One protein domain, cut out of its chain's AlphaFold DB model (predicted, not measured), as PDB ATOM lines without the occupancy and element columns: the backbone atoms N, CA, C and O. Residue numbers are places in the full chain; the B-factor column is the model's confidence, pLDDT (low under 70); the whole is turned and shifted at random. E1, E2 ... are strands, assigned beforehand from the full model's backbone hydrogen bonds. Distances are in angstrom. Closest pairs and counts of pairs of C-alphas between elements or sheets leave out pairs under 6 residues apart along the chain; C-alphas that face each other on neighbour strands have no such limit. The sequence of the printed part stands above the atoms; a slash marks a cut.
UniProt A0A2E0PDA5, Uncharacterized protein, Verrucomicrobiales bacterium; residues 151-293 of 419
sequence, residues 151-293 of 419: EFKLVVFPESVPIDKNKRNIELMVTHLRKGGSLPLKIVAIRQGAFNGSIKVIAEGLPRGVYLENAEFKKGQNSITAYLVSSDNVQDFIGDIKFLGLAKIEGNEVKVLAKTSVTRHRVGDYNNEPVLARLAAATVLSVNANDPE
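This is residues 151 to 293 of the 419 residues of an uncharacterized protein of Verrucomicrobiales bacterium (UniProt A0A2E0PDA5). Two strongly twisted sheets lie partly face to face as a sandwich, their strands at only 12 degrees to each other and their planes opened by 32 degrees. One is a row of six strands, E5 E6 E3 E1 E9 E10, mixed; the other is a branched sheet of E2, E4, E7, E8 and E11, also mixed, in which E7 has three neighbours. Two long loops, residues 159 to 175 and 264 to 276, reach as far as 24 and 26 A from the mean of the C-alphas. The printed part has 143 residues, with eleven named strands, E1 to E11 in order, and no named helix. Its class is all strand; it is compact, with a radius of gyration of the C-alphas of 16.0 A, and spans 46 by 43 by 27 A.

Begin with E1, residues 151 to 158, an inner strand of the six-stranded sheet. Its antiparallel neighbour is E3, residues 182 to 192, at 156 degrees, with N 153 and O 190 2.9 A apart, within hydrogen-bond range. E6, residues 223 to 230, is antiparallel to E3, with N 185 to O 226 at 2.8 A, and forms a hairpin with edge strand E5, residues 210 to 213, with N 213 to O 227 at 2.9 A. E9, residues 259 to 263, is parallel to E1 at 38 degrees, with N 156 to O 259 at 2.9 A, and forms a hairpin with edge strand E10, residues 277 to 279, with N 262 to O 278 at 2.9 A. In the branched sheet find E7, residues 237 to 249, which bends by 50 degrees at residue 240. Antiparallel to it are E4, residues 199 to 204, on one side, with N 202 to O 244 at 2.9 A, and on the other side E8, residues 252 to 257, with N 247 to O 254 at 3.1 A, and E11, residues 283 to 292, with N 239 to O 285 at 3.1 A. E2, residues 176 to 179, is parallel to E11, with N 177 to O 286 at 2.9 A. Between the sheets, the closest C-alphas of E1 and E8, those of Lys 153 and Val 256, are 6.8 A apart.

Find C-alpha 151 at (-22.067, -37.230, 4.075); from there E1 runs 24.1 A. E3 measures 31.6 A and E6 22.7 A. E7, the longest, runs 35.1 A from C-alpha 237 at (-3.080, -42.101, -23.239). E11 bends by 77 degrees at residue 289 and ends at C-alpha 292, (10.866, -43.077, -19.512).

The two C-alphas farthest apart, those of Gly 251 and Asn 272, are 47.8 A apart. The printed part has no cut; its long links are E1 to E2 and E9 to E10. The mean pLDDT of the printed part is 94.1, and no printed residue is under 70.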
ATOM      1  N   GLU A 151     -22.474 -37.323   5.477       95.12
ATOM      2  CA  GLU A 151     -22.067 -37.230   4.075       95.12
ATOM      3  C   GLU A 151     -20.603 -36.792   3.949       95.12
ATOM      4  O   GLU A 151     -19.959 -36.361   4.910       95.12
ATOM      5  N   PHE A 152     -20.053 -36.893   2.739       97.00
ATOM      6  CA  PHE A 152     -18.737 -36.342   2.435       97.00
ATOM      7  C   PHE A 152     -18.634 -35.883   0.983       97.00
ATOM      8  O   PHE A 152     -19.339 -36.361   0.094       97.00
ATOM      9  N   LYS A 153     -17.707 -34.958   0.740       97.25
ATOM     10  CA  LYS A 153     -17.271 -34.530  -0.594       97.25
ATOM     11  C   LYS A 153     -15.779 -34.771  -0.721       97.25
ATOM     12  O   LYS A 153     -15.052 -34.659   0.263       97.25
ATOM     13  N   LEU A 154     -15.328 -35.073  -1.934       98.31
ATOM     14  CA  LEU A 154     -13.911 -35.249  -2.224       98.31
ATOM     15  C   LEU A 154     -13.405 -34.149  -3.149       98.31
ATOM     16  O   LEU A 154     -14.079 -33.782  -4.116       98.31
ATOM     17  N   VAL A 155     -12.203 -33.658  -2.863       97.81
ATOM     18  CA  VAL A 155     -11.424 -32.806  -3.764       97.81
ATOM     19  C   VAL A 155     -10.080 -33.473  -4.020       97.81
ATOM     20  O   VAL A 155      -9.471 -33.973  -3.081       97.81
ATOM     21  N   VAL A 156      -9.619 -33.495  -5.268       97.50
ATOM     22  CA  VAL A 156      -8.337 -34.093  -5.668       97.50
ATOM     23  C   VAL A 156      -7.518 -33.116  -6.503       97.50
ATOM     24  O   VAL A 156      -8.070 -32.380  -7.319       97.50
ATOM     25  N   PHE A 157      -6.206 -33.088  -6.291       95.81
ATOM     26  CA  PHE A 157      -5.275 -32.281  -7.078       95.81
ATOM     27  C   PHE A 157      -3.851 -32.855  -7.010       95.81
ATOM     28  O   PHE A 157      -3.490 -33.451  -5.994       95.81
ATOM     29  N   PRO A 158      -3.025 -32.695  -8.062       93.75
ATOM     30  CA  PRO A 158      -1.599 -33.006  -7.982       93.75
ATOM     31  C   PRO A 158      -0.911 -32.207  -6.869       93.75
ATOM     32  O   PRO A 158      -1.120 -31.000  -6.758       93.75
ATOM     33  N   GLU A 159      -0.106 -32.878  -6.045       89.69
ATOM     34  CA  GLU A 159       0.518 -32.276  -4.861       89.69
ATOM     35  C   GLU A 159       1.955 -31.821  -5.136       89.69
ATOM     36  O   GLU A 159       2.826 -32.615  -5.504       89.69
ATOM     37  N   SER A 160       2.242 -30.551  -4.858       86.00
ATOM     38  CA  SER A 160       3.607 -30.039  -4.803       86.00
ATOM     39  C   SER A 160       4.279 -30.478  -3.505       86.00
ATOM     40  O   SER A 160       4.282 -29.751  -2.517       86.00
ATOM     41  N   VAL A 161       4.928 -31.643  -3.504       80.88
ATOM     42  CA  VAL A 161       5.669 -32.106  -2.317       80.88
ATOM     43  C   VAL A 161       7.021 -31.376  -2.208       80.88
ATOM     44  O   VAL A 161       7.870 -31.544  -3.097       80.88
ATOM     45  N   PRO A 162       7.269 -30.573  -1.151       74.56
ATOM     46  CA  PRO A 162       8.536 -29.875  -0.973       74.56
ATOM     47  C   PRO A 162       9.628 -30.847  -0.506       74.56
ATOM     48  O   PRO A 162       9.562 -31.442   0.573       74.56
ATOM     49  N   ILE A 163      10.680 -30.997  -1.313       72.19
ATOM     50  CA  ILE A 163      11.868 -31.772  -0.917       72.19
ATOM     51  C   ILE A 163      12.701 -30.960   0.083       72.19
ATOM     52  O   ILE A 163      13.051 -31.474   1.147       72.19
ATOM     53  N   ASP A 164      12.887 -29.669  -0.186       77.31
ATOM     54  CA  ASP A 164      13.437 -28.695   0.758       77.31
ATOM     55  C   ASP A 164      12.295 -28.018   1.531       77.31
ATOM     56  O   ASP A 164      11.466 -27.326   0.942       77.31
ATOM     57  N   LYS A 165      12.254 -28.214   2.856       71.69
ATOM     58  CA  LYS A 165      11.203 -27.670   3.737       71.69
ATOM     59  C   LYS A 165      11.240 -26.139   3.837       71.69
ATOM     60  O   LYS A 165      10.249 -25.547   4.257       71.69
ATOM     61  N   ASN A 166      12.354 -25.506   3.463       80.56
ATOM     62  CA  ASN A 166      12.487 -24.051   3.464       80.56
ATOM     63  C   ASN A 166      11.923 -23.416   2.194       80.56
ATOM     64  O   ASN A 166      11.661 -22.212   2.179       80.56
ATOM     65  N   LYS A 167      11.723 -24.204   1.131       82.50
ATOM     66  CA  LYS A 167      11.126 -23.699  -0.097       82.50
ATOM     67  C   LYS A 167       9.627 -23.495   0.073       82.50
ATOM     68  O   LYS A 167       8.907 -24.358   0.569       82.50
ATOM     69  N   ARG A 168       9.178 -22.323  -0.370       88.31
ATOM     70  CA  ARG A 168       7.802 -21.832  -0.232       88.31
ATOM     71  C   ARG A 168       7.073 -21.727  -1.571       88.31
ATOM     72  O   ARG A 168       6.073 -21.026  -1.688       88.31
ATOM     73  N   ASN A 169       7.592 -22.395  -2.591       90.31
ATOM     74  CA  ASN A 169       6.992 -22.420  -3.913       90.31
ATOM     75  C   ASN A 169       5.884 -23.473  -3.990       90.31
ATOM     76  O   ASN A 169       5.962 -24.527  -3.359       90.31
ATOM     77  N   ILE A 170       4.895 -23.208  -4.834       89.75
ATOM     78  CA  ILE A 170       3.917 -24.201  -5.276       89.75
ATOM     79  C   ILE A 170       4.060 -24.301  -6.784       89.75
ATOM     80  O   ILE A 170       3.943 -23.306  -7.501       89.75
ATOM     81  N   GLU A 171       4.367 -25.499  -7.264       88.38
ATOM     82  CA  GLU A 171       4.541 -25.729  -8.688       88.38
ATOM     83  C   GLU A 171       3.180 -25.908  -9.360       88.38
ATOM     84  O   GLU A 171       2.250 -26.494  -8.799       88.38
ATOM     85  N   LEU A 172       3.065 -25.404 -10.588       87.88
ATOM     86  CA  LEU A 172       1.910 -25.690 -11.426       87.88
ATOM     87  C   LEU A 172       2.053 -27.118 -11.954       87.88
ATOM     88  O   LEU A 172       2.755 -27.367 -12.935       87.88
ATOM     89  N   MET A 173       1.423 -28.058 -11.261       87.00
ATOM     90  CA  MET A 173       1.472 -29.469 -11.611       87.00
ATOM     91  C   MET A 173       0.307 -29.853 -12.522       87.00
ATOM     92  O   MET A 173      -0.813 -29.366 -12.381       87.00
ATOM     93  N   VAL A 174       0.587 -30.759 -13.453       86.31
ATOM     94  CA  VAL A 174      -0.396 -31.356 -14.359       86.31
ATOM     95  C   VAL A 174      -0.487 -32.853 -14.095       86.31
ATOM     96  O   VAL A 174       0.470 -33.467 -13.622       86.31
ATOM     97  N   THR A 175      -1.628 -33.458 -14.416       94.31
ATOM     98  CA  THR A 175      -1.816 -34.908 -14.311       94.31
ATOM     99  C   THR A 175      -1.174 -35.602 -15.514       94.31
ATOM    100  O   THR A 175      -1.843 -36.006 -16.464       94.31
ATOM    101  N   HIS A 176       0.155 -35.686 -15.492       95.12
ATOM    102  CA  HIS A 176       0.967 -36.317 -16.528       95.12
ATOM    103  C   HIS A 176       1.856 -37.413 -15.933       95.12
ATOM    104  O   HIS A 176       2.426 -37.229 -14.857       95.12
ATOM    105  N   LEU A 177       1.995 -38.529 -16.650       96.50
ATOM    106  CA  LEU A 177       2.869 -39.636 -16.278       96.50
ATOM    107  C   LEU A 177       3.801 -40.042 -17.419       96.50
ATOM    108  O   LEU A 177       3.375 -40.275 -18.550       96.50
ATOM    109  N   ARG A 178       5.075 -40.209 -17.066       94.88
ATOM    110  CA  ARG A 178       6.093 -40.899 -17.865       94.88
ATOM    111  C   ARG A 178       6.001 -42.407 -17.652       94.88
ATOM    112  O   ARG A 178       5.431 -42.870 -16.657       94.88
ATOM    113  N   LYS A 179       6.590 -43.199 -18.545       95.81
ATOM    114  CA  LYS A 179       6.735 -44.646 -18.343       95.81
ATOM    115  C   LYS A 179       7.567 -44.929 -17.090       95.81
ATOM    116  O   LYS A 179       8.693 -44.452 -16.963       95.81
ATOM    117  N   GLY A 180       7.008 -45.712 -16.167       94.56
ATOM    118  CA  GLY A 180       7.653 -46.029 -14.888       94.56
ATOM    119  C   GLY A 180       7.555 -44.928 -13.822       94.56
ATOM    120  O   GLY A 180       8.133 -45.101 -12.748       94.56
ATOM    121  N   GLY A 181       6.872 -43.816 -14.114       94.69
ATOM    122  CA  GLY A 181       6.786 -42.659 -13.226       94.69
ATOM    123  C   GLY A 181       5.642 -42.701 -12.216       94.69
ATOM    124  O   GLY A 181       4.713 -43.506 -12.322       94.69
ATOM    125  N   SER A 182       5.704 -41.805 -11.232       95.12
ATOM    126  CA  SER A 182       4.716 -41.686 -10.152       95.12
ATOM    127  C   SER A 182       4.379 -40.224  -9.871       95.12
ATOM    128  O   SER A 182       5.272 -39.387  -9.721       95.12
ATOM    129  N   LEU A 183       3.084 -39.918  -9.779       95.25
ATOM    130  CA  LEU A 183       2.564 -38.580  -9.512       95.25
ATOM    131  C   LEU A 183       1.807 -38.563  -8.173       95.25
ATOM    132  O   LEU A 183       0.777 -39.237  -8.064       95.25
ATOM    133  N   PRO A 184       2.254 -37.783  -7.171       94.75
ATOM    134  CA  PRO A 184       1.498 -37.598  -5.940       94.75
ATOM    135  C   PRO A 184       0.224 -36.783  -6.191       94.75
ATOM    136  O   PRO A 184       0.242 -35.726  -6.828       94.75
ATOM    137  N   LEU A 185      -0.885 -37.271  -5.649       95.81
ATOM    138  CA  LEU A 185      -2.193 -36.633  -5.654       95.81
ATOM    139  C   LEU A 185      -2.636 -36.416  -4.212       95.81
ATOM    140  O   LEU A 185      -2.807 -37.377  -3.459       95.81
ATOM    141  N   LYS A 186      -2.905 -35.170  -3.839       95.94
ATOM    142  CA  LYS A 186      -3.590 -34.881  -2.587       95.94
ATOM    143  C   LYS A 186      -5.083 -35.054  -2.787       95.94
ATOM    144  O   LYS A 186      -5.667 -34.478  -3.705       95.94
ATOM    145  N   ILE A 187      -5.700 -35.841  -1.914       97.75
ATOM    146  CA  ILE A 187      -7.148 -36.036  -1.879       97.75
ATOM    147  C   ILE A 187      -7.638 -35.568  -0.514       97.75
ATOM    148  O   ILE A 187      -7.102 -35.960   0.521       97.75
ATOM    149  N   VAL A 188      -8.664 -34.725  -0.514       98.06
ATOM    150  CA  VAL A 188      -9.246 -34.103   0.675       98.06
ATOM    151  C   VAL A 188     -10.685 -34.568   0.828       98.06
ATOM    152  O   VAL A 188     -11.464 -34.474  -0.120       98.06
ATOM    153  N   ALA A 189     -11.040 -35.031   2.023       98.00
ATOM    154  CA  ALA A 189     -12.401 -35.360   2.411       98.00
ATOM    155  C   ALA A 189     -13.003 -34.217   3.234       98.00
ATOM    156  O   ALA A 189     -12.561 -33.932   4.343       98.00
ATOM    157  N   ILE A 190     -14.036 -33.578   2.687       95.19
ATOM    158  CA  ILE A 190     -14.867 -32.599   3.392       95.19
ATOM    159  C   ILE A 190     -16.047 -33.372   3.973       95.19
ATOM    160  O   ILE A 190     -16.984 -33.710   3.246       95.19
ATOM    161  N   ARG A 191     -15.963 -33.706   5.258       94.00
ATOM    162  CA  ARG A 191     -16.958 -34.508   5.980       94.00
ATOM    163  C   ARG A 191     -18.042 -33.604   6.566       94.00
ATOM    164  O   ARG A 191     -17.737 -32.510   7.027       94.00
ATOM    165  N   GLN A 192     -19.296 -34.043   6.525       90.94
ATOM    166  CA  GLN A 192     -20.445 -33.308   7.067       90.94
ATOM    167  C   GLN A 192     -21.398 -34.275   7.789       90.94
ATOM    168  O   GLN A 192     -21.292 -35.495   7.637       90.94
ATOM    169  N   GLY A 193     -22.299 -33.735   8.614       90.25
ATOM    170  CA  GLY A 193     -23.254 -34.502   9.407       90.25
ATOM    171  C   GLY A 193     -22.579 -35.546  10.295       90.25
ATOM    172  O   GLY A 193     -22.980 -36.708  10.278       90.25
ATOM    173  N   ALA A 194     -21.502 -35.169  10.993       90.50
ATOM    174  CA  ALA A 194     -20.614 -36.041  11.772       90.50
ATOM    175  C   ALA A 194     -20.169 -37.366  11.102       90.50
ATOM    176  O   ALA A 194     -19.809 -38.329  11.790       90.50
ATOM    177  N   PHE A 195     -20.158 -37.448   9.765       95.00
ATOM    178  CA  PHE A 195     -19.626 -38.621   9.080       95.00
ATOM    179  C   PHE A 195     -18.131 -38.783   9.372       95.00
ATOM    180  O   PHE A 195     -17.306 -37.975   8.955       95.00
ATOM    181  N   ASN A 196     -17.766 -39.875  10.040       95.88
ATOM    182  CA  ASN A 196     -16.393 -40.115  10.486       95.88
ATOM    183  C   ASN A 196     -15.774 -41.400   9.899       95.88
ATOM    184  O   ASN A 196     -14.652 -41.754  10.243       95.88
ATOM    185  N   GLY A 197     -16.500 -42.126   9.041       97.38
ATOM    186  CA  GLY A 197     -16.090 -43.439   8.522       97.38
ATOM    187  C   GLY A 197     -14.854 -43.410   7.616       97.38
ATOM    188  O   GLY A 197     -14.426 -42.350   7.152       97.38
ATOM    189  N   SER A 198     -14.274 -44.580   7.342       97.94
ATOM    190  CA  SER A 198     -13.245 -44.706   6.304       97.94
ATOM    191  C   SER A 198     -13.828 -44.432   4.913       97.94
ATOM    192  O   SER A 198     -15.035 -44.556   4.692       97.94
ATOM    193  N   ILE A 199     -12.969 -44.020   3.982       98.69
ATOM    194  CA  ILE A 199     -13.335 -43.779   2.581       98.69
ATOM    195  C   ILE A 199     -12.274 -44.439   1.708       98.69
ATOM    196  O   ILE A 199     -11.112 -44.035   1.748       98.69
ATOM    197  N   LYS A 200     -12.664 -45.410   0.884       98.56
ATOM    198  CA  LYS A 200     -11.790 -45.985  -0.144       98.56
ATOM    199  C   LYS A 200     -11.959 -45.201  -1.436       98.56
ATOM    200  O   LYS A 200     -13.073 -45.061  -1.922       98.56
ATOM    201  N   VAL A 201     -10.879 -44.713  -2.020       98.69
ATOM    202  CA  VAL A 201     -10.891 -44.031  -3.312       98.69
ATOM    203  C   VAL A 201     -10.477 -45.005  -4.406       98.69
ATOM    204  O   VAL A 201      -9.471 -45.702  -4.301       98.69
ATOM    205  N   ILE A 202     -11.266 -45.046  -5.472       98.19
ATOM    206  CA  ILE A 202     -10.957 -45.772  -6.703       98.19
ATOM    207  C   ILE A 202     -10.792 -44.789  -7.858       98.19
ATOM    208  O   ILE A 202     -11.318 -43.675  -7.813       98.19
ATOM    209  N   ALA A 203     -10.083 -45.214  -8.898       98.12
ATOM    210  CA  ALA A 203      -9.955 -44.475 -10.143       98.12
ATOM    211  C   ALA A 203     -10.606 -45.254 -11.294       98.12
ATOM    212  O   ALA A 203     -10.397 -46.458 -11.428       98.12
ATOM    213  N   GLU A 204     -11.383 -44.565 -12.123       98.06
ATOM    214  CA  GLU A 204     -12.019 -45.094 -13.332       98.06
ATOM    215  C   GLU A 204     -11.445 -44.407 -14.576       98.06
ATOM    216  O   GLU A 204     -11.044 -43.241 -14.521       98.06
ATOM    217  N   GLY A 205     -11.428 -45.125 -15.703       97.50
ATOM    218  CA  GLY A 205     -10.906 -44.619 -16.978       97.50
ATOM    219  C   GLY A 205      -9.379 -44.644 -17.100       97.50
ATOM    220  O   GLY A 205      -8.840 -44.081 -18.045       97.50
ATOM    221  N   LEU A 206      -8.669 -45.284 -16.163       97.94
ATOM    222  CA  LEU A 206      -7.214 -45.413 -16.248       97.94
ATOM    223  C   LEU A 206      -6.802 -46.303 -17.439       97.94
ATOM    224  O   LEU A 206      -7.399 -47.367 -17.631       97.94
ATOM    225  N   PRO A 207      -5.769 -45.921 -18.214       97.44
ATOM    226  CA  PRO A 207      -5.240 -46.757 -19.284       97.44
ATOM    227  C   PRO A 207      -4.496 -47.976 -18.732       97.44
ATOM    228  O   PRO A 207      -4.084 -48.022 -17.567       97.44
ATOM    229  N   ARG A 208      -4.260 -48.969 -19.600       96.56
ATOM    230  CA  ARG A 208      -3.474 -50.155 -19.248       96.56
ATOM    231  C   ARG A 208      -2.111 -49.743 -18.692       96.56
ATOM    232  O   ARG A 208      -1.364 -48.999 -19.322       96.56
ATOM    233  N   GLY A 209      -1.776 -50.294 -17.529       96.56
ATOM    234  CA  GLY A 209      -0.497 -50.061 -16.872       96.56
ATOM    235  C   GLY A 209      -0.454 -48.818 -15.984       96.56
ATOM    236  O   GLY A 209       0.603 -48.588 -15.403       96.56
ATOM    237  N   VAL A 210      -1.558 -48.073 -15.838       98.06
ATOM    238  CA  VAL A 210      -1.709 -47.020 -14.823       98.06
ATOM    239  C   VAL A 210      -2.627 -47.493 -13.705       98.06
ATOM    240  O   VAL A 210      -3.659 -48.112 -13.954       98.06
ATOM    241  N   TYR A 211      -2.255 -47.201 -12.463       96.94
ATOM    242  CA  TYR A 211      -3.024 -47.584 -11.284       96.94
ATOM    243  C   TYR A 211      -2.831 -46.578 -10.140       96.94
ATOM    244  O   TYR A 211      -1.946 -45.725 -10.192       96.94
ATOM    245  N   LEU A 212      -3.699 -46.644  -9.129       96.94
ATOM    246  CA  LEU A 212      -3.695 -45.739  -7.979       96.94
ATOM    247  C   LEU A 212      -3.251 -46.492  -6.715       96.94
ATOM    248  O   LEU A 212      -3.815 -47.535  -6.388       96.94
ATOM    249  N   GLU A 213      -2.273 -45.949  -5.996       94.62
ATOM    250  CA  GLU A 213      -1.781 -46.450  -4.706       94.62
ATOM    251  C   GLU A 213      -2.158 -45.491  -3.559       94.62
ATOM    252  O   GLU A 213      -2.405 -44.305  -3.788       94.62
ATOM    253  N   ASN A 214      -2.172 -45.991  -2.314       90.12
ATOM    254  CA  ASN A 214      -2.410 -45.216  -1.080       90.12
ATOM    255  C   ASN A 214      -3.717 -44.406  -1.075       90.12
ATOM    256  O   ASN A 214      -3.771 -43.263  -0.632       90.12
ATOM    257  N   ALA A 215      -4.788 -45.016  -1.579       94.31
ATOM    258  CA  ALA A 215      -6.051 -44.352  -1.870       94.31
ATOM    259  C   ALA A 215      -7.141 -44.620  -0.817       94.31
ATOM    260  O   ALA A 215      -8.299 -44.809  -1.170       94.31
ATOM    261  N   GLU A 216      -6.805 -44.677   0.472       96.69
ATOM    262  CA  GLU A 216      -7.788 -44.922   1.538       96.69
ATOM    263  C   GLU A 216      -7.627 -43.944   2.701       96.69
ATOM    264  O   GLU A 216      -6.552 -43.806   3.282       96.69
ATOM    265  N   PHE A 217      -8.726 -43.289   3.064       97.38
ATOM    266  CA  PHE A 217      -8.837 -42.506   4.285       97.38
ATOM    267  C   PHE A 217      -9.200 -43.429   5.441       97.38
ATOM    268  O   PHE A 217     -10.248 -44.083   5.414       97.38
ATOM    269  N   LYS A 218      -8.398 -43.404   6.505       95.38
ATOM    270  CA  LYS A 218      -8.784 -44.006   7.785       95.38
ATOM    271  C   LYS A 218      -9.934 -43.212   8.425       95.38
ATOM    272  O   LYS A 218     -10.242 -42.085   8.025       95.38
ATOM    273  N   LYS A 219     -10.576 -43.800   9.441       96.44
ATOM    274  CA  LYS A 219     -11.613 -43.135  10.250       96.44
ATOM    275  C   LYS A 219     -11.111 -41.758  10.721       96.44
ATOM    276  O   LYS A 219     -10.029 -41.672  11.293       96.44
ATOM    277  N   GLY A 220     -11.876 -40.702  10.450       95.31
ATOM    278  CA  GLY A 220     -11.551 -39.314  10.814       95.31
ATOM    279  C   GLY A 220     -10.415 -38.644  10.053       95.31
ATOM    280  O   GLY A 220     -10.139 -37.471  10.285       95.31
ATOM    281  N   GLN A 221      -9.779 -39.334   9.111       96.06
ATOM    282  CA  GLN A 221      -8.767 -38.719   8.268       96.06
ATOM    283  C   GLN A 221      -9.434 -37.814   7.224       96.06
ATOM    284  O   GLN A 221     -10.367 -38.238   6.536       96.06
ATOM    285  N   ASN A 222      -8.946 -36.577   7.098       96.31
ATOM    286  CA  ASN A 222      -9.503 -35.562   6.191       96.31
ATOM    287  C   ASN A 222      -8.634 -35.294   4.959       96.31
ATOM    288  O   ASN A 222      -9.090 -34.658   4.014       96.31
ATOM    289  N   SER A 223      -7.400 -35.794   4.927       96.38
ATOM    290  CA  SER A 223      -6.547 -35.752   3.738       96.38
ATOM    291  C   SER A 223      -5.612 -36.956   3.662       96.38
ATOM    292  O   SER A 223      -5.176 -37.492   4.685       96.38
ATOM    293  N   ILE A 224      -5.322 -37.376   2.431       95.19
ATOM    294  CA  ILE A 224      -4.331 -38.400   2.087       95.19
ATOM    295  C   ILE A 224      -3.510 -37.935   0.884       95.19
ATOM    296  O   ILE A 224      -3.999 -37.155   0.061       95.19
ATOM    297  N   THR A 225      -2.294 -38.461   0.762       94.12
ATOM    298  CA  THR A 225      -1.511 -38.410  -0.477       94.12
ATOM    299  C   THR A 225      -1.578 -39.790  -1.123       94.12
ATOM    300  O   THR A 225      -1.000 -40.751  -0.615       94.12
ATOM    301  N   ALA A 226      -2.311 -39.881  -2.227       95.62
ATOM    302  CA  ALA A 226      -2.338 -41.046  -3.100       95.62
ATOM    303  C   ALA A 226      -1.289 -40.887  -4.208       95.62
ATOM    304  O   ALA A 226      -0.807 -39.784  -4.462       95.62
ATOM    305  N   TYR A 227      -0.950 -41.973  -4.897       95.31
ATOM    306  CA  TYR A 227       0.007 -41.933  -6.005       95.31
ATOM    307  C   TYR A 227      -0.607 -42.547  -7.249       95.31
ATOM    308  O   TYR A 227      -1.018 -43.707  -7.233       95.31
ATOM    309  N   LEU A 228      -0.664 -41.774  -8.330       97.25
ATOM    310  CA  LEU A 228      -0.977 -42.311  -9.645       97.25
ATOM    311  C   LEU A 228       0.323 -42.830 -10.257       97.25
ATOM    312  O   LEU A 228       1.261 -42.058 -10.455       97.25
ATOM    313  N   VAL A 229       0.394 -44.131 -10.516       96.44
ATOM    314  CA  VAL A 229       1.631 -44.817 -10.901       96.44
ATOM    315  C   VAL A 229       1.497 -45.391 -12.300       96.44
ATOM    316  O   VAL A 229       0.499 -46.026 -12.630       96.44
ATOM    317  N   SER A 230       2.531 -45.186 -13.110       97.12
ATOM    318  CA  SER A 230       2.695 -45.743 -14.446       97.12
ATOM    319  C   SER A 230       3.705 -46.889 -14.406       97.12
ATOM    320  O   SER A 230       4.831 -46.735 -13.940       97.12
ATOM    321  N   SER A 231       3.301 -48.065 -14.873       94.56
ATOM    322  CA  SER A 231       4.164 -49.246 -14.959       94.56
ATOM    323  C   SER A 231       5.072 -49.223 -16.197       94.56
ATOM    324  O   SER A 231       4.947 -48.377 -17.079       94.56
ATOM    325  N   ASP A 232       5.970 -50.203 -16.309       91.44
ATOM    326  CA  ASP A 232       6.845 -50.347 -17.484       91.44
ATOM    327  C   ASP A 232       6.111 -50.803 -18.753       91.44
ATOM    328  O   ASP A 232       6.615 -50.625 -19.862       91.44
ATOM    329  N   ASN A 233       4.914 -51.370 -18.600       92.69
ATOM    330  CA  ASN A 233       4.090 -51.885 -19.696       92.69
ATOM    331  C   ASN A 233       2.922 -50.939 -20.023       92.69
ATOM    332  O   ASN A 233       1.871 -51.387 -20.488       92.69
ATOM    333  N   VAL A 234       3.076 -49.654 -19.698       96.88
ATOM    334  CA  VAL A 234       2.056 -48.627 -19.914       96.88
ATOM    335  C   VAL A 234       1.860 -48.320 -21.400       96.88
ATOM    336  O   VAL A 234       2.779 -48.487 -22.202       96.88
ATOM    337  N   GLN A 235       0.662 -47.862 -21.759       95.69
ATOM    338  CA  GLN A 235       0.331 -47.361 -23.094       95.69
ATOM    339  C   GLN A 235       0.162 -45.840 -23.084       95.69
ATOM    340  O   GLN A 235      -0.215 -45.262 -22.063       95.69
ATOM    341  N   ASP A 236       0.426 -45.208 -24.232       97.06
ATOM    342  CA  ASP A 236       0.111 -43.796 -24.437       97.06
ATOM    343  C   ASP A 236      -1.383 -43.555 -24.206       97.06
ATOM    344  O   ASP A 236      -2.235 -44.360 -24.594       97.06
ATOM    345  N   PHE A 237      -1.702 -42.443 -23.555       98.06
ATOM    346  CA  PHE A 237      -3.080 -42.101 -23.239       98.06
ATOM    347  C   PHE A 237      -3.244 -40.599 -23.088       98.06
ATOM    348  O   PHE A 237      -2.418 -39.930 -22.469       98.06
ATOM    349  N   ILE A 238      -4.350 -40.079 -23.607       97.62
ATOM    350  CA  ILE A 238      -4.857 -38.752 -23.279       97.62
ATOM    351  C   ILE A 238      -6.363 -38.900 -23.139       97.62
ATOM    352  O   ILE A 238      -7.028 -39.343 -24.074       97.62
ATOM    353  N   GLY A 239      -6.906 -38.542 -21.983       97.25
ATOM    354  CA  GLY A 239      -8.342 -38.636 -21.776       97.25
ATOM    355  C   GLY A 239      -8.774 -38.352 -20.352       97.25
ATOM    356  O   GLY A 239      -7.954 -38.136 -19.454       97.25
ATOM    357  N   ASP A 240     -10.087 -38.355 -20.166       97.50
ATOM    358  CA  ASP A 240     -10.698 -38.123 -18.869       97.50
ATOM    359  C   ASP A 240     -10.579 -39.350 -17.965       97.50
ATOM    360  O   ASP A 240     -10.850 -40.482 -18.365       97.50
ATOM    361  N   ILE A 241     -10.245 -39.094 -16.704       98.06
ATOM    362  CA  ILE A 241     -10.286 -40.070 -15.618       98.06
ATOM    363  C   ILE A 241     -11.187 -39.552 -14.497       98.06
ATOM    364  O   ILE A 241     -11.463 -38.353 -14.377       98.06
ATOM    365  N   LYS A 242     -11.662 -40.456 -13.641       98.31
ATOM    366  CA  LYS A 242     -12.515 -40.104 -12.497       98.31
ATOM    367  C   LYS A 242     -11.971 -40.723 -11.225       98.31
ATOM    368  O   LYS A 242     -11.563 -41.876 -11.237       98.31
ATOM    369  N   PHE A 243     -12.038 -39.983 -10.125       98.50
ATOM    370  CA  PHE A 243     -11.775 -40.507  -8.787       98.50
ATOM    371  C   PHE A 243     -13.086 -40.590  -8.016       98.50
ATOM    372  O   PHE A 243     -13.822 -39.603  -7.955       98.50
ATOM    373  N   LEU A 244     -13.396 -41.749  -7.439       98.56
ATOM    374  CA  LEU A 244     -14.640 -41.971  -6.702       98.56
ATOM    375  C   LEU A 244     -14.339 -42.480  -5.298       98.56
ATOM    376  O   LEU A 244     -13.616 -43.457  -5.131       98.56
ATOM    377  N   GLY A 245     -14.910 -41.820  -4.295       98.56
ATOM    378  CA  GLY A 245     -14.900 -42.268  -2.911       98.56
ATOM    379  C   GLY A 245     -16.034 -43.242  -2.646       98.56
ATOM    380  O   GLY A 245     -17.184 -42.948  -2.963       98.56
ATOM    381  N   LEU A 246     -15.701 -44.373  -2.045       98.50
ATOM    382  CA  LEU A 246     -16.597 -45.427  -1.608       98.50
ATOM    383  C   LEU A 246     -16.592 -45.451  -0.083       98.50
ATOM    384  O   LEU A 246     -15.531 -45.571   0.536       98.50
ATOM    385  N   ALA A 247     -17.767 -45.346   0.523       98.19
ATOM    386  CA  ALA A 247     -17.924 -45.473   1.964       98.19
ATOM    387  C   ALA A 247     -19.257 -46.130   2.311       98.19
ATOM    388  O   ALA A 247     -20.183 -46.140   1.501       98.19
ATOM    389  N   LYS A 248     -19.364 -46.642   3.540       97.19
ATOM    390  CA  LYS A 248     -20.643 -47.057   4.117       97.19
ATOM    391  C   LYS A 248     -21.192 -45.938   4.990       97.19
ATOM    392  O   LYS A 248     -20.517 -45.495   5.920       97.19
ATOM    393  N   ILE A 249     -22.410 -45.504   4.699       94.44
ATOM    394  CA  ILE A 249     -23.146 -44.500   5.463       94.44
ATOM    395  C   ILE A 249     -24.463 -45.136   5.883       94.44
ATOM    396  O   ILE A 249     -25.237 -45.561   5.031       94.44
ATOM    397  N   GLU A 250     -24.680 -45.259   7.194       91.25
ATOM    398  CA  GLU A 250     -25.906 -45.854   7.755       91.25
ATOM    399  C   GLU A 250     -26.226 -47.243   7.163       91.25
ATOM    400  O   GLU A 250     -27.369 -47.588   6.890       91.25
ATOM    401  N   GLY A 251     -25.183 -48.045   6.921       91.44
ATOM    402  CA  GLY A 251     -25.287 -49.386   6.335       91.44
ATOM    403  C   GLY A 251     -25.326 -49.426   4.802       91.44
ATOM    404  O   GLY A 251     -25.022 -50.472   4.232       91.44
ATOM    405  N   ASN A 252     -25.595 -48.304   4.134       95.00
ATOM    406  CA  ASN A 252     -25.668 -48.218   2.677       95.00
ATOM    407  C   ASN A 252     -24.315 -47.860   2.062       95.00
ATOM    408  O   ASN A 252     -23.578 -47.022   2.587       95.00
ATOM    409  N   GLU A 253     -23.992 -48.458   0.918       96.25
ATOM    410  CA  GLU A 253     -22.824 -48.056   0.138       96.25
ATOM    411  C   GLU A 253     -23.104 -46.754  -0.613       96.25
ATOM    412  O   GLU A 253     -24.090 -46.624  -1.338       96.25
ATOM    413  N   VAL A 254     -22.214 -45.781  -0.445       96.88
ATOM    414  CA  VAL A 254     -22.285 -44.476  -1.098       96.88
ATOM    415  C   VAL A 254     -21.050 -44.289  -1.967       96.88
ATOM    416  O   VAL A 254     -19.919 -44.508  -1.527       96.88
ATOM    417  N   LYS A 255     -21.284 -43.849  -3.207       97.94
ATOM    418  CA  LYS A 255     -20.258 -43.535  -4.202       97.94
ATOM    419  C   LYS A 255     -20.273 -42.036  -4.500       97.94
ATOM    420  O   LYS A 255     -21.265 -41.515  -5.001       97.94
ATOM    421  N   VAL A 256     -19.169 -41.347  -4.221       98.19
ATOM    422  CA  VAL A 256     -19.034 -39.891  -4.395       98.19
ATOM    423  C   VAL A 256     -17.940 -39.584  -5.409       98.19
ATOM    424  O   VAL A 256     -16.785 -39.946  -5.206       98.19
ATOM    425  N   LEU A 257     -18.283 -38.876  -6.485       98.31
ATOM    426  CA  LEU A 257     -17.303 -38.365  -7.445       98.31
ATOM    427  C   LEU A 257     -16.481 -37.231  -6.813       98.31
ATOM    428  O   LEU A 257     -17.043 -36.254  -6.313       98.31
ATOM    429  N   ALA A 258     -15.155 -37.341  -6.865       98.19
ATOM    430  CA  ALA A 258     -14.261 -36.269  -6.453       98.19
ATOM    431  C   ALA A 258     -14.261 -35.127  -7.472       98.19
ATOM    432  O   ALA A 258     -14.292 -35.345  -8.684       98.19
ATOM    433  N   LYS A 259     -14.186 -33.896  -6.968       97.50
ATOM    434  CA  LYS A 259     -13.962 -32.710  -7.793       97.50
ATOM    435  C   LYS A 259     -12.474 -32.449  -7.929       97.50
ATOM    436  O   LYS A 259     -11.749 -32.471  -6.939       97.50
ATOM    437  N   THR A 260     -12.033 -32.125  -9.130       96.50
ATOM    438  CA  THR A 260     -10.627 -31.798  -9.359       96.50
ATOM    439  C   THR A 260     -10.386 -30.321  -9.133       96.50
ATOM    440  O   THR A 260     -11.159 -29.485  -9.600       96.50
ATOM    441  N   SER A 261      -9.325 -30.004  -8.400       95.12
ATOM    442  CA  SER A 261      -8.825 -28.645  -8.220       95.12
ATOM    443  C   SER A 261      -7.484 -28.486  -8.929       95.12
ATOM    444  O   SER A 261      -6.728 -29.445  -9.076       95.12
ATOM    445  N   VAL A 262      -7.181 -27.271  -9.372       92.88
ATOM    446  CA  VAL A 262      -5.884 -26.903  -9.941       92.88
ATOM    447  C   VAL A 262      -5.462 -25.537  -9.419       92.88
ATOM    448  O   VAL A 262      -6.293 -24.633  -9.281       92.88
ATOM    449  N   THR A 263      -4.167 -25.367  -9.161       92.62
ATOM    450  CA  THR A 263      -3.585 -24.038  -8.958       92.62
ATOM    451  C   THR A 263      -3.621 -23.273 -10.280       92.62
ATOM    452  O   THR A 263      -3.481 -23.842 -11.361       92.62
ATOM    453  N   ARG A 264      -3.904 -21.969 -10.224       91.69
ATOM    454  CA  ARG A 264      -4.080 -21.149 -11.434       91.69
ATOM    455  C   ARG A 264      -2.755 -20.768 -12.091       91.69
ATOM    456  O   ARG A 264      -2.742 -20.484 -13.283       91.69
ATOM    457  N   HIS A 265      -1.682 -20.719 -11.314       91.62
ATOM    458  CA  HIS A 265      -0.332 -20.380 -11.743       91.62
ATOM    459  C   HIS A 265       0.678 -20.985 -10.763       91.62
ATOM    460  O   HIS A 265       0.320 -21.423  -9.667       91.62
ATOM    461  N   ARG A 266       1.944 -21.018 -11.184       92.69
ATOM    462  CA  ARG A 266       3.066 -21.333 -10.302       92.69
ATOM    463  C   ARG A 266       3.233 -20.197  -9.299       92.69
ATOM    464  O   ARG A 266       3.312 -19.054  -9.726       92.69
ATOM    465  N   VAL A 267       3.379 -20.538  -8.024       93.06
ATOM    466  CA  VAL A 267       3.657 -19.583  -6.948       93.06
ATOM    467  C   VAL A 267       5.128 -19.671  -6.569       93.06
ATOM    468  O   VAL A 267       5.630 -20.760  -6.274       93.06
ATOM    469  N   GLY A 268       5.834 -18.542  -6.589       91.00
ATOM    470  CA  GLY A 268       7.260 -18.483  -6.254       91.00
ATOM    471  C   GLY A 268       7.525 -18.586  -4.751       91.00
ATOM    472  O   GLY A 268       8.352 -19.391  -4.320       91.00
ATOM    473  N   ASP A 269       6.797 -17.794  -3.964       92.00
ATOM    474  CA  ASP A 269       6.805 -17.809  -2.499       92.00
ATOM    475  C   ASP A 269       5.402 -17.454  -1.989       92.00
ATOM    476  O   ASP A 269       4.955 -16.315  -2.128       92.00
ATOM    477  N   TYR A 270       4.711 -18.419  -1.376       91.50
ATOM    478  CA  TYR A 270       3.343 -18.240  -0.877       91.50
ATOM    479  C   TYR A 270       3.206 -17.205   0.256       91.50
ATOM    480  O   TYR A 270       2.088 -16.935   0.690       91.50
ATOM    481  N   ASN A 271       4.307 -16.670   0.800       92.06
ATOM    482  CA  ASN A 271       4.254 -15.553   1.747       92.06
ATOM    483  C   ASN A 271       4.136 -14.198   1.040       92.06
ATOM    484  O   ASN A 271       3.644 -13.248   1.642       92.06
ATOM    485  N   ASN A 272       4.594 -14.109  -0.210       94.12
ATOM    486  CA  ASN A 272       4.617 -12.871  -0.990       94.12
ATOM    487  C   ASN A 272       3.536 -12.854  -2.082       94.12
ATOM    488  O   ASN A 272       3.193 -11.795  -2.597       94.12
ATOM    489  N   GLU A 273       3.012 -14.024  -2.444       93.69
ATOM    490  CA  GLU A 273       2.074 -14.219  -3.544       93.69
ATOM    491  C   GLU A 273       0.880 -15.077  -3.089       93.69
ATOM    492  O   GLU A 273       1.073 -16.110  -2.440       93.69
ATOM    493  N   PRO A 274      -0.366 -14.688  -3.425       91.50
ATOM    494  CA  PRO A 274      -1.539 -15.463  -3.056       91.50
ATOM    495  C   PRO A 274      -1.618 -16.773  -3.844       91.50
ATOM    496  O   PRO A 274      -1.534 -16.799  -5.070       91.50
ATOM    497  N   VAL A 275      -1.901 -17.867  -3.143       92.75
ATOM    498  CA  VAL A 275      -2.159 -19.160  -3.780       92.75
ATOM    499  C   VAL A 275      -3.616 -19.222  -4.215       92.75
ATOM    500  O   VAL A 275      -4.519 -19.333  -3.387       92.75
ATOM    501  N   LEU A 276      -3.855 -19.150  -5.524       92.19
ATOM    502  CA  LEU A 276      -5.202 -19.201  -6.086       92.19
ATOM    503  C   LEU A 276      -5.459 -20.541  -6.772       92.19
ATOM    504  O   LEU A 276      -4.756 -20.915  -7.714       92.19
ATOM    505  N   ALA A 277      -6.525 -21.216  -6.352       92.88
ATOM    506  CA  ALA A 277      -6.988 -22.464  -6.940       92.88
ATOM    507  C   ALA A 277      -8.384 -22.319  -7.549       92.88
ATOM    508  O   ALA A 277      -9.147 -21.415  -7.205       92.88
ATOM    509  N   ARG A 278      -8.719 -23.216  -8.473       92.44
ATOM    510  CA  ARG A 278     -10.056 -23.324  -9.062       92.44
ATOM    511  C   ARG A 278     -10.438 -24.780  -9.243       92.44
ATOM    512  O   ARG A 278      -9.573 -25.629  -9.440       92.44
ATOM    513  N   LEU A 279     -11.738 -25.045  -9.280       94.56
ATOM    514  CA  LEU A 279     -12.234 -26.338  -9.729       94.56
ATOM    515  C   LEU A 279     -12.052 -26.478 -11.249       94.56
ATOM    516  O   LEU A 279     -12.211 -25.518 -12.011       94.56
ATOM    517  N   ALA A 280     -11.695 -27.680 -11.683       93.19
ATOM    518  CA  ALA A 280     -11.634 -28.076 -13.080       93.19
ATOM    519  C   ALA A 280     -12.945 -28.761 -13.496       93.19
ATOM    520  O   ALA A 280     -13.625 -29.374 -12.672       93.19
ATOM    521  N   ALA A 281     -13.296 -28.656 -14.781       92.12
ATOM    522  CA  ALA A 281     -14.490 -29.296 -15.334       92.12
ATOM    523  C   ALA A 281     -14.355 -30.828 -15.409       92.12
ATOM    524  O   ALA A 281     -15.345 -31.542 -15.272       92.12
ATOM    525  N   ALA A 282     -13.128 -31.320 -15.587       92.56
ATOM    526  CA  ALA A 282     -12.782 -32.734 -15.655       92.56
ATOM    527  C   ALA A 282     -11.363 -32.967 -15.112       92.56
ATOM    528  O   ALA A 282     -10.606 -32.015 -14.887       92.56
ATOM    529  N   THR A 283     -11.007 -34.237 -14.920       95.19
ATOM    530  CA  THR A 283      -9.625 -34.657 -14.660       95.19
ATOM    531  C   THR A 283      -9.072 -35.279 -15.927       95.19
ATOM    532  O   THR A 283      -9.488 -36.375 -16.285       95.19
ATOM    533  N   VAL A 284      -8.128 -34.613 -16.581       95.56
ATOM    534  CA  VAL A 284      -7.488 -35.141 -17.791       95.56
ATOM    535  C   VAL A 284      -6.150 -35.751 -17.410       95.56
ATOM    536  O   VAL A 284      -5.317 -35.066 -16.820       95.56
ATOM    537  N   LEU A 285      -5.939 -37.017 -17.755       97.81
ATOM    538  CA  LEU A 285      -4.656 -37.699 -17.628       97.81
ATOM    539  C   LEU A 285      -3.959 -37.734 -18.988       97.81
ATOM    540  O   LEU A 285      -4.564 -38.106 -19.991       97.81
ATOM    541  N   SER A 286      -2.670 -37.407 -18.994       97.50
ATOM    542  CA  SER A 286      -1.759 -37.695 -20.099       97.50
ATOM    543  C   SER A 286      -0.720 -38.725 -19.662       97.50
ATOM    544  O   SER A 286      -0.119 -38.593 -18.598       97.50
ATOM    545  N   VAL A 287      -0.475 -39.728 -20.495       97.75
ATOM    546  CA  VAL A 287       0.576 -40.725 -20.305       97.75
ATOM    547  C   VAL A 287       1.425 -40.791 -21.560       97.75
ATOM    548  O   VAL A 287       0.877 -40.888 -22.658       97.75
ATOM    549  N   ASN A 288       2.744 -40.749 -21.387       94.88
ATOM    550  CA  ASN A 288       3.709 -40.957 -22.459       94.88
ATOM    551  C   ASN A 288       4.518 -42.234 -22.185       94.88
ATOM    552  O   ASN A 288       5.369 -42.273 -21.295       94.88
ATOM    553  N   ALA A 289       4.229 -43.287 -22.945       94.81
ATOM    554  CA  ALA A 289       4.866 -44.594 -22.859       94.81
ATOM    555  C   ALA A 289       6.269 -44.620 -23.489       94.81
ATOM    556  O   ALA A 289       7.081 -45.480 -23.139       94.81
ATOM    557  N   ASN A 290       6.560 -43.678 -24.390       91.56
ATOM    558  CA  ASN A 290       7.850 -43.555 -25.077       91.56
ATOM    559  C   ASN A 290       8.856 -42.680 -24.316       91.56
ATOM    560  O   ASN A 290      10.026 -42.615 -24.689       91.56
ATOM    561  N   ASP A 291       8.410 -42.018 -23.251       91.06
ATOM    562  CA  ASP A 291       9.224 -41.146 -22.417       91.06
ATOM    563  C   ASP A 291       9.436 -41.792 -21.038       91.06
ATOM    564  O   ASP A 291       8.526 -41.765 -20.202       91.06
ATOM    565  N   PRO A 292      10.587 -42.448 -20.796       93.50
ATOM    566  CA  PRO A 292      10.866 -43.077 -19.512       93.50
ATOM    567  C   PRO A 292      11.115 -42.038 -18.416       93.50
ATOM    568  O   PRO A 292      11.630 -40.943 -18.653       93.50
ATOM    569  N   GLU A 293      10.784 -42.404 -17.179       94.44
ATOM    570  CA  GLU A 293      11.145 -41.627 -15.993       94.44
ATOM    571  C   GLU A 293      12.679 -41.423 -15.937       94.44
ATOM    572  O   GLU A 293      13.411 -42.419 -15.946       94.44
TER     573      GLU A 293